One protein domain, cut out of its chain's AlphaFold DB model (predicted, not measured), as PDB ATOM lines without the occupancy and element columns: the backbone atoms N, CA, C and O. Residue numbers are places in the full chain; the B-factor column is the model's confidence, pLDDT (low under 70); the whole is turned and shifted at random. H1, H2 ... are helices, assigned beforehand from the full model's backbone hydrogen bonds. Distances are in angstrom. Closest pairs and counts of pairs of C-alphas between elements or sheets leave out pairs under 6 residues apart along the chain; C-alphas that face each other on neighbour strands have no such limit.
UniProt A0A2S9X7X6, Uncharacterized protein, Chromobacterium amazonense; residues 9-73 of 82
ATOM      1  N   ASN A   9      21.133 -11.690   8.333       86.62
ATOM      2  CA  ASN A   9      20.934 -12.077   6.936       86.62
ATOM      3  C   ASN A   9      19.879 -11.203   6.225       86.62
ATOM      4  O   ASN A   9      20.109 -10.721   5.121       86.62
ATOM      5  N   ALA A  10      18.740 -10.941   6.874       86.56
ATOM      6  CA  ALA A  10      17.733 -10.032   6.330       86.56
ATOM      7  C   ALA A  10      18.251  -8.584   6.265       86.56
ATOM      8  O   ALA A  10      17.978  -7.875   5.299       86.56
ATOM      9  N   ALA A  11      19.040  -8.159   7.253       87.25
ATOM     10  CA  ALA A  11      19.660  -6.841   7.276       87.25
ATOM     11  C   ALA A  11      20.660  -6.647   6.117       87.25
ATOM     12  O   ALA A  11      20.609  -5.607   5.469       87.25
ATOM     13  N   CYS A  12      21.473  -7.659   5.785       87.12
ATOM     14  CA  CYS A  12      22.381  -7.650   4.628       87.12
ATOM     15  C   CYS A  12      21.634  -7.477   3.293       87.12
ATOM     16  O   CYS A  12      22.114  -6.792   2.396       87.12
ATOM     17  N   ILE A  13      20.454  -8.097   3.152       85.88
ATOM     18  CA  ILE A  13      19.625  -7.982   1.939       85.88
ATOM     19  C   ILE A  13      19.036  -6.571   1.813       85.88
ATOM     20  O   ILE A  13      18.952  -6.031   0.712       85.88
ATOM     21  N   LEU A  14      18.613  -5.978   2.934       85.75
ATOM     22  CA  LEU A  14      17.955  -4.669   2.958       85.75
ATOM     23  C   LEU A  14      18.943  -3.498   2.894       85.75
ATOM     24  O   LEU A  14      18.625  -2.463   2.309       85.75
ATOM     25  N   ASN A  15      20.119  -3.640   3.502       86.94
ATOM     26  CA  ASN A  15      21.169  -2.636   3.501       86.94
ATOM     27  C   ASN A  15      22.522  -3.303   3.188       86.94
ATOM     28  O   ASN A  15      23.096  -3.944   4.069       86.94
ATOM     29  N   PRO A  16      23.080  -3.105   1.979       86.56
ATOM     30  CA  PRO A  16      24.341  -3.725   1.575       86.56
ATOM     31  C   PRO A  16      25.567  -3.222   2.357       86.56
ATOM     32  O   PRO A  16      26.648  -3.789   2.213       86.56
ATOM     33  N   LEU A  17      25.433  -2.178   3.187       91.50
ATOM     34  CA  LEU A  17      26.488  -1.814   4.135       91.50
ATOM     35  C   LEU A  17      26.606  -2.816   5.276       91.50
ATOM     36  O   LEU A  17      27.705  -2.983   5.796       91.50
ATOM     37  N   ILE A  18      25.516  -3.483   5.652       91.56
ATOM     38  CA  ILE A  18      25.520  -4.477   6.722       91.56
ATOM     39  C   ILE A  18      26.150  -5.757   6.177       91.56
ATOM     40  O   ILE A  18      25.639  -6.372   5.243       91.56
ATOM     41  N   GLY A  19      27.294  -6.130   6.742       90.50
ATOM     42  CA  GLY A  19      27.997  -7.359   6.410       90.50
ATOM     43  C   GLY A  19      27.611  -8.520   7.327       90.50
ATOM     44  O   GLY A  19      26.859  -8.373   8.289       90.50
ATOM     45  N   MET A  20      28.160  -9.704   7.043       89.75
ATOM     46  CA  MET A  20      27.913 -10.911   7.847       89.75
ATOM     47  C   MET A  20      28.522 -10.821   9.253       89.75
ATOM     48  O   MET A  20      28.063 -11.492  10.184       89.75
ATOM     49  N   THR A  21      29.520  -9.958   9.431       89.25
ATOM     50  CA  THR A  21      30.115  -9.625  10.723       89.25
ATOM     51  C   THR A  21      30.106  -8.117  10.961       89.25
ATOM     52  O   THR A  21      30.101  -7.330  10.017       89.25
ATOM     53  N   THR A  22      30.195  -7.697  12.227       89.94
ATOM     54  CA  THR A  22      30.362  -6.279  12.588       89.94
ATOM     55  C   THR A  22      31.607  -5.680  11.940       89.94
ATOM     56  O   THR A  22      31.595  -4.536  11.492       89.94
ATOM     57  N   ARG A  23      32.682  -6.471  11.827       92.25
ATOM     58  CA  ARG A  23      33.903  -6.065  11.125       92.25
ATOM     59  C   ARG A  23      33.627  -5.764   9.654       92.25
ATOM     60  O   ARG A  23      34.093  -4.734   9.173       92.25
ATOM     61  N   ASP A  24      32.879  -6.623   8.966       92.81
ATOM     62  CA  ASP A  24      32.516  -6.411   7.560       92.81
ATOM     63  C   ASP A  24      31.674  -5.142   7.406       92.81
ATOM     64  O   ASP A  24      31.969  -4.315   6.544       92.81
ATOM     65  N   THR A  25      30.692  -4.935   8.292       93.69
ATOM     66  CA  THR A  25      29.871  -3.718   8.297       93.69
ATOM     67  C   THR A  25      30.726  -2.461   8.455       93.69
ATOM     68  O   THR A  25      30.606  -1.521   7.667       93.69
ATOM     69  N   MET A  26      31.649  -2.448   9.422       94.19
ATOM     70  CA  MET A  26      32.547  -1.306   9.627       94.19
ATOM     71  C   MET A  26      33.471  -1.079   8.425       94.19
ATOM     72  O   MET A  26      33.670   0.062   8.014       94.19
ATOM     73  N   GLN A  27      34.003  -2.141   7.814       96.12
ATOM     74  CA  GLN A  27      34.827  -2.024   6.606       96.12
ATOM     75  C   GLN A  27      34.038  -1.476   5.411       96.12
ATOM     76  O   GLN A  27      34.571  -0.654   4.663       96.12
ATOM     77  N   ASN A  28      32.781  -1.885   5.238       94.38
ATOM     78  CA  ASN A  28      31.902  -1.361   4.191       94.38
ATOM     79  C   ASN A  28      31.614   0.130   4.393       94.38
ATOM     80  O   ASN A  28      31.713   0.903   3.439       94.38
ATOM     81  N   ILE A  29      31.322   0.543   5.631       95.00
ATOM     82  CA  ILE A  29      31.104   1.952   5.983       95.00
ATOM     83  C   ILE A  29      32.361   2.781   5.691       95.00
ATOM     84  O   ILE A  29      32.258   3.811   5.026       95.00
ATOM     85  N   ILE A  30      33.540   2.325   6.127       94.69
ATOM     86  CA  ILE A  30      34.813   3.027   5.886       94.69
ATOM     87  C   ILE A  30      35.052   3.203   4.384       94.69
ATOM     88  O   ILE A  30      35.251   4.325   3.931       94.69
ATOM     89  N   ARG A  31      34.946   2.126   3.593       94.69
ATOM     90  CA  ARG A  31      35.137   2.187   2.132       94.69
ATOM     91  C   ARG A  31      34.180   3.170   1.462       94.69
ATOM     92  O   ARG A  31      34.582   3.892   0.552       94.69
ATOM     93  N   LEU A  32      32.920   3.187   1.895       93.56
ATOM     94  CA  LEU A  32      31.920   4.098   1.353       93.56
ATOM     95  C   LEU A  32      32.263   5.560   1.685       93.56
ATOM     96  O   LEU A  32      32.198   6.413   0.800       93.56
ATOM     97  N   LEU A  33      32.646   5.844   2.933       92.06
ATOM     98  CA  LEU A  33      33.041   7.184   3.376       92.06
ATOM     99  C   LEU A  33      34.317   7.666   2.670       92.06
ATOM    100  O   LEU A  33      34.343   8.798   2.194       92.06
ATOM    101  N   ASP A  34      35.328   6.808   2.520       92.81
ATOM    102  CA  ASP A  34      36.563   7.125   1.790       92.81
ATOM    103  C   ASP A  34      36.282   7.458   0.317       92.81
ATOM    104  O   ASP A  34      36.840   8.411  -0.239       92.81
ATOM    105  N   GLY A  35      35.369   6.708  -0.311       90.00
ATOM    106  CA  GLY A  35      34.902   6.987  -1.666       90.00
ATOM    107  C   GLY A  35      34.223   8.353  -1.772       90.00
ATOM    108  O   GLY A  35      34.549   9.128  -2.670       90.00
ATOM    109  N   GLN A  36      33.337   8.696  -0.830       88.94
ATOM    110  CA  GLN A  36      32.700  10.019  -0.805       88.94
ATOM    111  C   GLN A  36      33.702  11.147  -0.568       88.94
ATOM    112  O   GLN A  36      33.660  12.154  -1.269       88.94
ATOM    113  N   CYS A  37      34.634  10.982   0.371       87.81
ATOM    114  CA  CYS A  37      35.695  11.958   0.612       87.81
ATOM    115  C   CYS A  37      36.538  12.187  -0.649       87.81
ATOM    116  O   CYS A  37      36.853  13.331  -0.970       87.81
ATOM    117  N   SER A  38      36.845  11.121  -1.392       88.75
ATOM    118  CA  SER A  38      37.583  11.208  -2.658       88.75
ATOM    119  C   SER A  38      36.796  11.968  -3.731       88.75
ATOM    120  O   SER A  38      37.351  12.854  -4.373       88.75
ATOM    121  N   LEU A  39      35.493  11.700  -3.876       86.06
ATOM    122  CA  LEU A  39      34.614  12.431  -4.804       86.06
ATOM    123  C   LEU A  39      34.479  13.915  -4.436       86.06
ATOM    124  O   LEU A  39      34.468  14.782  -5.307       86.06
ATOM    125  N   ILE A  40      34.395  14.222  -3.140       85.81
ATOM    126  CA  ILE A  40      34.356  15.602  -2.642       85.81
ATOM    127  C   ILE A  40      35.691  16.305  -2.897       85.81
ATOM    128  O   ILE A  40      35.693  17.496  -3.206       85.81
ATOM    129  N   ALA A  41      36.816  15.604  -2.754       84.25
ATOM    130  CA  ALA A  41      38.142  16.165  -2.983       84.25
ATOM    131  C   ALA A  41      38.423  16.432  -4.472       84.25
ATOM    132  O   ALA A  41      39.053  17.438  -4.786       84.25
ATOM    133  N   ASP A  42      37.923  15.579  -5.371       85.56
ATOM    134  CA  ASP A  42      38.106  15.697  -6.830       85.56
ATOM    135  C   ASP A  42      37.164  16.725  -7.490       85.56
ATOM    136  O   ASP A  42      37.256  17.022  -8.681       85.56
ATOM    137  N   ARG A  43      36.231  17.304  -6.726       81.38
ATOM    138  CA  ARG A  43      35.237  18.229  -7.278       81.38
ATOM    139  C   ARG A  43      35.883  19.507  -7.822       81.38
ATOM    140  O   ARG A  43      36.764  20.107  -7.205       81.38
ATOM    141  N   SER A  44      35.352  20.002  -8.939       78.69
ATOM    142  CA  SER A  44      35.736  21.305  -9.482       78.69
ATOM    143  C   SER A  44      35.394  22.443  -8.515       78.69
ATOM    144  O   SER A  44      34.386  22.398  -7.803       78.69
ATOM    145  N   ALA A  45      36.190  23.514  -8.535       77.25
ATOM    146  CA  ALA A  45      35.902  24.722  -7.766       77.25
ATOM    147  C   ALA A  45      34.479  25.237  -8.068       77.25
ATOM    148  O   ALA A  45      34.111  25.425  -9.224       77.25
ATOM    149  N   GLY A  46      33.672  25.437  -7.020       74.12
ATOM    150  CA  GLY A  46      32.278  25.885  -7.133       74.12
ATOM    151  C   GLY A  46      31.225  24.770  -7.193       74.12
ATOM    152  O   GLY A  46      30.037  25.081  -7.118       74.12
ATOM    153  N   ALA A  47      31.617  23.492  -7.260       78.94
ATOM    154  CA  ALA A  47      30.675  22.380  -7.149       78.94
ATOM    155  C   ALA A  47      30.075  22.313  -5.731       78.94
ATOM    156  O   ALA A  47      30.781  22.086  -4.741       78.94
ATOM    157  N   GLN A  48      28.761  22.518  -5.637       82.00
ATOM    158  CA  GLN A  48      28.007  22.357  -4.397       82.00
ATOM    159  C   GLN A  48      27.558  20.905  -4.239       82.00
ATOM    160  O   GLN A  48      27.264  20.222  -5.218       82.00
ATOM    161  N   LEU A  49      27.524  20.435  -2.993       82.75
ATOM    162  CA  LEU A  49      26.922  19.148  -2.676       82.75
ATOM    163  C   LEU A  49      25.410  19.311  -2.656       82.75
ATOM    164  O   LEU A  49      24.895  20.234  -2.024       82.75
ATOM    165  N   ASP A  50      24.715  18.403  -3.328       88.38
ATOM    166  CA  ASP A  50      23.267  18.319  -3.232       88.38
ATOM    167  C   ASP A  50      22.887  17.918  -1.799       88.38
ATOM    168  O   ASP A  50      23.314  16.877  -1.285       88.38
ATOM    169  N   GLY A  51      22.134  18.788  -1.124       87.75
ATOM    170  CA  GLY A  51      21.774  18.604   0.279       87.75
ATOM    171  C   GLY A  51      20.860  17.402   0.509       87.75
ATOM    172  O   GLY A  51      21.023  16.708   1.510       87.75
ATOM    173  N   GLU A  52      19.946  17.113  -0.418       92.38
ATOM    174  CA  GLU A  52      19.027  15.978  -0.310       92.38
ATOM    175  C   GLU A  52      19.783  14.659  -0.482       92.38
ATOM    176  O   GLU A  52      19.658  13.754   0.348       92.38
ATOM    177  N   VAL A  53      20.651  14.576  -1.493       87.88
ATOM    178  CA  VAL A  53      21.517  13.407  -1.710       87.88
ATOM    179  C   VAL A  53      22.440  13.191  -0.511       87.88
ATOM    180  O   VAL A  53      22.586  12.063  -0.039       87.88
ATOM    181  N   THR A  54      23.016  14.269   0.028       89.12
ATOM    182  CA  THR A  54      23.891  14.202   1.207       89.12
ATOM    183  C   THR A  54      23.135  13.700   2.439       89.12
ATOM    184  O   THR A  54      23.640  12.838   3.159       89.12
ATOM    185  N   ILE A  55      21.912  14.181   2.682       92.88
ATOM    186  CA  ILE A  55      21.077  13.722   3.802       92.88
ATOM    187  C   ILE A  55      20.713  12.245   3.640       92.88
ATOM    188  O   ILE A  55      20.889  11.477   4.586       92.88
ATOM    189  N   ASN A  56      20.261  11.832   2.454       90.56
ATOM    190  CA  ASN A  56      19.901  10.439   2.179       90.56
ATOM    191  C   ASN A  56      21.102   9.504   2.371       90.56
ATOM    192  O   ASN A  56      20.978   8.442   2.986       90.56
ATOM    193  N   PHE A  57      22.287   9.926   1.924       90.19
ATOM    194  CA  PHE A  57      23.535   9.207   2.160       90.19
ATOM    195  C   PHE A  57      23.841   9.056   3.659       90.19
ATOM    196  O   PHE A  57      24.116   7.954   4.135       90.19
ATOM    197  N   LEU A  58      23.760  10.148   4.423       92.12
ATOM    198  CA  LEU A  58      24.036  10.129   5.862       92.12
ATOM    199  C   LEU A  58      23.018   9.285   6.635       92.12
ATOM    200  O   LEU A  58      23.399   8.577   7.563       92.12
ATOM    201  N   GLN A  59      21.743   9.311   6.244       91.44
ATOM    202  CA  GLN A  59      20.713   8.443   6.821       91.44
ATOM    203  C   GLN A  59      20.982   6.967   6.518       91.44
ATOM    204  O   GLN A  59      20.821   6.120   7.397       91.44
ATOM    205  N   PHE A  60      21.444   6.659   5.306       88.94
ATOM    206  CA  PHE A  60      21.801   5.302   4.905       88.94
ATOM    207  C   PHE A  60      22.987   4.748   5.714       88.94
ATOM    208  O   PHE A  60      22.900   3.645   6.264       88.94
ATOM    209  N   VAL A  61      24.055   5.540   5.870       92.25
ATOM    210  CA  VAL A  61      25.194   5.202   6.743       92.25
ATOM    211  C   VAL A  61      24.750   5.101   8.205       92.25
ATOM    212  O   VAL A  61      25.081   4.132   8.890       92.25
ATOM    213  N   GLY A  62      23.952   6.061   8.675       91.06
ATOM    214  CA  GLY A  62      23.420   6.091  10.036       91.06
ATOM    215  C   GLY A  62      22.589   4.856  10.378       91.06
ATOM    216  O   GLY A  62      22.713   4.329  11.480       91.06
ATOM    217  N   GLY A  63      21.812   4.336   9.424       89.00
ATOM    218  CA  GLY A  63      21.063   3.089   9.588       89.00
ATOM    219  C   GLY A  63      21.964   1.874   9.836       89.00
ATOM    220  O   GLY A  63      21.664   1.069  10.716       89.00
ATOM    221  N   ALA A  64      23.088   1.762   9.121       89.69
ATOM    222  CA  ALA A  64      24.053   0.676   9.322       89.69
ATOM    223  C   ALA A  64      24.785   0.791  10.673       89.69
ATOM    224  O   ALA A  64      24.946  -0.204  11.379       89.69
ATOM    225  N   VAL A  65      25.169   2.009  11.070       90.81
ATOM    226  CA  VAL A  65      25.788   2.271  12.382       90.81
ATOM    227  C   VAL A  65      24.818   1.959  13.520       90.81
ATOM    228  O   VAL A  65      25.191   1.298  14.486       90.81
ATOM    229  N   HIS A  66      23.567   2.408  13.405       88.62
ATOM    230  CA  HIS A  66      22.536   2.159  14.407       88.62
ATOM    231  C   HIS A  66      22.236   0.663  14.548       88.62
ATOM    232  O   HIS A  66      22.147   0.172  15.670       88.62
ATOM    233  N   TYR A  67      22.173  -0.074  13.432       87.00
ATOM    234  CA  TYR A  67      22.020  -1.528  13.449       87.00
ATOM    235  C   TYR A  67      23.130  -2.223  14.251       87.00
ATOM    236  O   TYR A  67      22.834  -3.038  15.121       87.00
ATOM    237  N   GLU A  68      24.401  -1.887  14.008       87.94
ATOM    238  CA  GLU A  68      25.523  -2.500  14.737       87.94
ATOM    239  C   GLU A  68      25.559  -2.090  16.217       87.94
ATOM    240  O   GLU A  68      25.825  -2.924  17.084       87.94
ATOM    241  N   ALA A  69      25.238  -0.832  16.528       85.06
ATOM    242  CA  ALA A  69      25.162  -0.349  17.905       85.06
ATOM    243  C   ALA A  69      24.052  -1.047  18.711       85.06
ATOM    244  O   ALA A  69      24.227  -1.317  19.899       85.06
ATOM    245  N   GLU A  70      22.915  -1.356  18.081       82.12
ATOM    246  CA  GLU A  70      21.837  -2.113  18.719       82.12
ATOM    247  C   GLU A  70      22.137  -3.615  18.784       82.12
ATOM    248  O   GLU A  70      21.819  -4.238  19.797       82.12
ATOM    249  N   ALA A  71      22.791  -4.196  17.772       68.12
ATOM    250  CA  ALA A  71      23.173  -5.610  17.761       68.12
ATOM    251  C   ALA A  71      24.119  -5.974  18.923       68.12
ATOM    252  O   ALA A  71      23.950  -7.024  19.543       68.12
ATOM    253  N   GLY A  72      25.051  -5.082  19.281       55.31
ATOM    254  CA  GLY A  72      25.962  -5.270  20.419       55.31
ATOM    255  C   GLY A  72      25.288  -5.267  21.801       55.31
ATOM    256  O   GLY A  72      25.866  -5.768  22.763       55.31
ATOM    257  N   ASN A  73      24.051  -4.769  21.925       51.34
ATOM    258  CA  ASN A  73      23.325  -4.740  23.203       51.34
ATOM    259  C   ASN A  73      22.669  -6.084  23.577       51.34
ATOM    260  O   ASN A  73      22.138  -6.217  24.681       51.34
TER     261      ASN A  73
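AT A GLANCE: This is residues 9 to 73 of the 82 residues of an uncharacterized protein of Chromobacterium amazonense (UniProt A0A2S9X7X6). The model is a long, loose helical hairpin: H2 and H3 run side by side in opposite ways, near each other where H2 begins and more open toward the link that joins them. The bend, residues 41 to 47, sticks out at one end, and the short helix H1 lies beside the other end of the hairpin without touching either long helix. The printed part has 65 residues with three named helices in the order H1, H2, H3 and no named strand; its class is all helix. The whole is loose, with a radius of gyration of the C-alphas of 13.7 A, and it is a rod spanning 43 by 20 by 20 A.

HOW THE PARTS SIT: H1, residues 9 to 14, is apart from H2, residues 22 to 41. It is only just apart from H3, residues 51 to 73, with the closest C-alphas 8.5 A apart. H2 and H3 form a helical hairpin and touch, at a shallow tilt of 19 degrees, opposite ways. Their closest C-alphas, those of Thr 22 and Glu 68, are 6.5 A apart. H2 touches H3 with residues 22 to 29 alone, and H3 touches H2 with residues 61 to 68 alone. Every O i to N i+4 pair is within hydrogen-bond range in H1 and H2; in H3 18 of 19 are.

IN THESE COORDINATES: H1 begins at C-alpha 9, (20.934, -12.077, 6.936), and is 8.9 A long from first to last C-alpha. H2 begins at C-alpha 22, (30.362, -6.279, 12.588), and is 28.4 A long. H3, the longest helix with 23 residues, is 32.8 A long and ends at C-alpha 73, (23.325, -4.740, 23.203).

THE WHOLE: The two C-alphas farthest apart, those of Ala 45 and Asn 73, are 44.6 A apart. The printed part has no cut, and both links are short. Mean pLDDT of the printed part is 87.1; residues 71 to 73 are under 70.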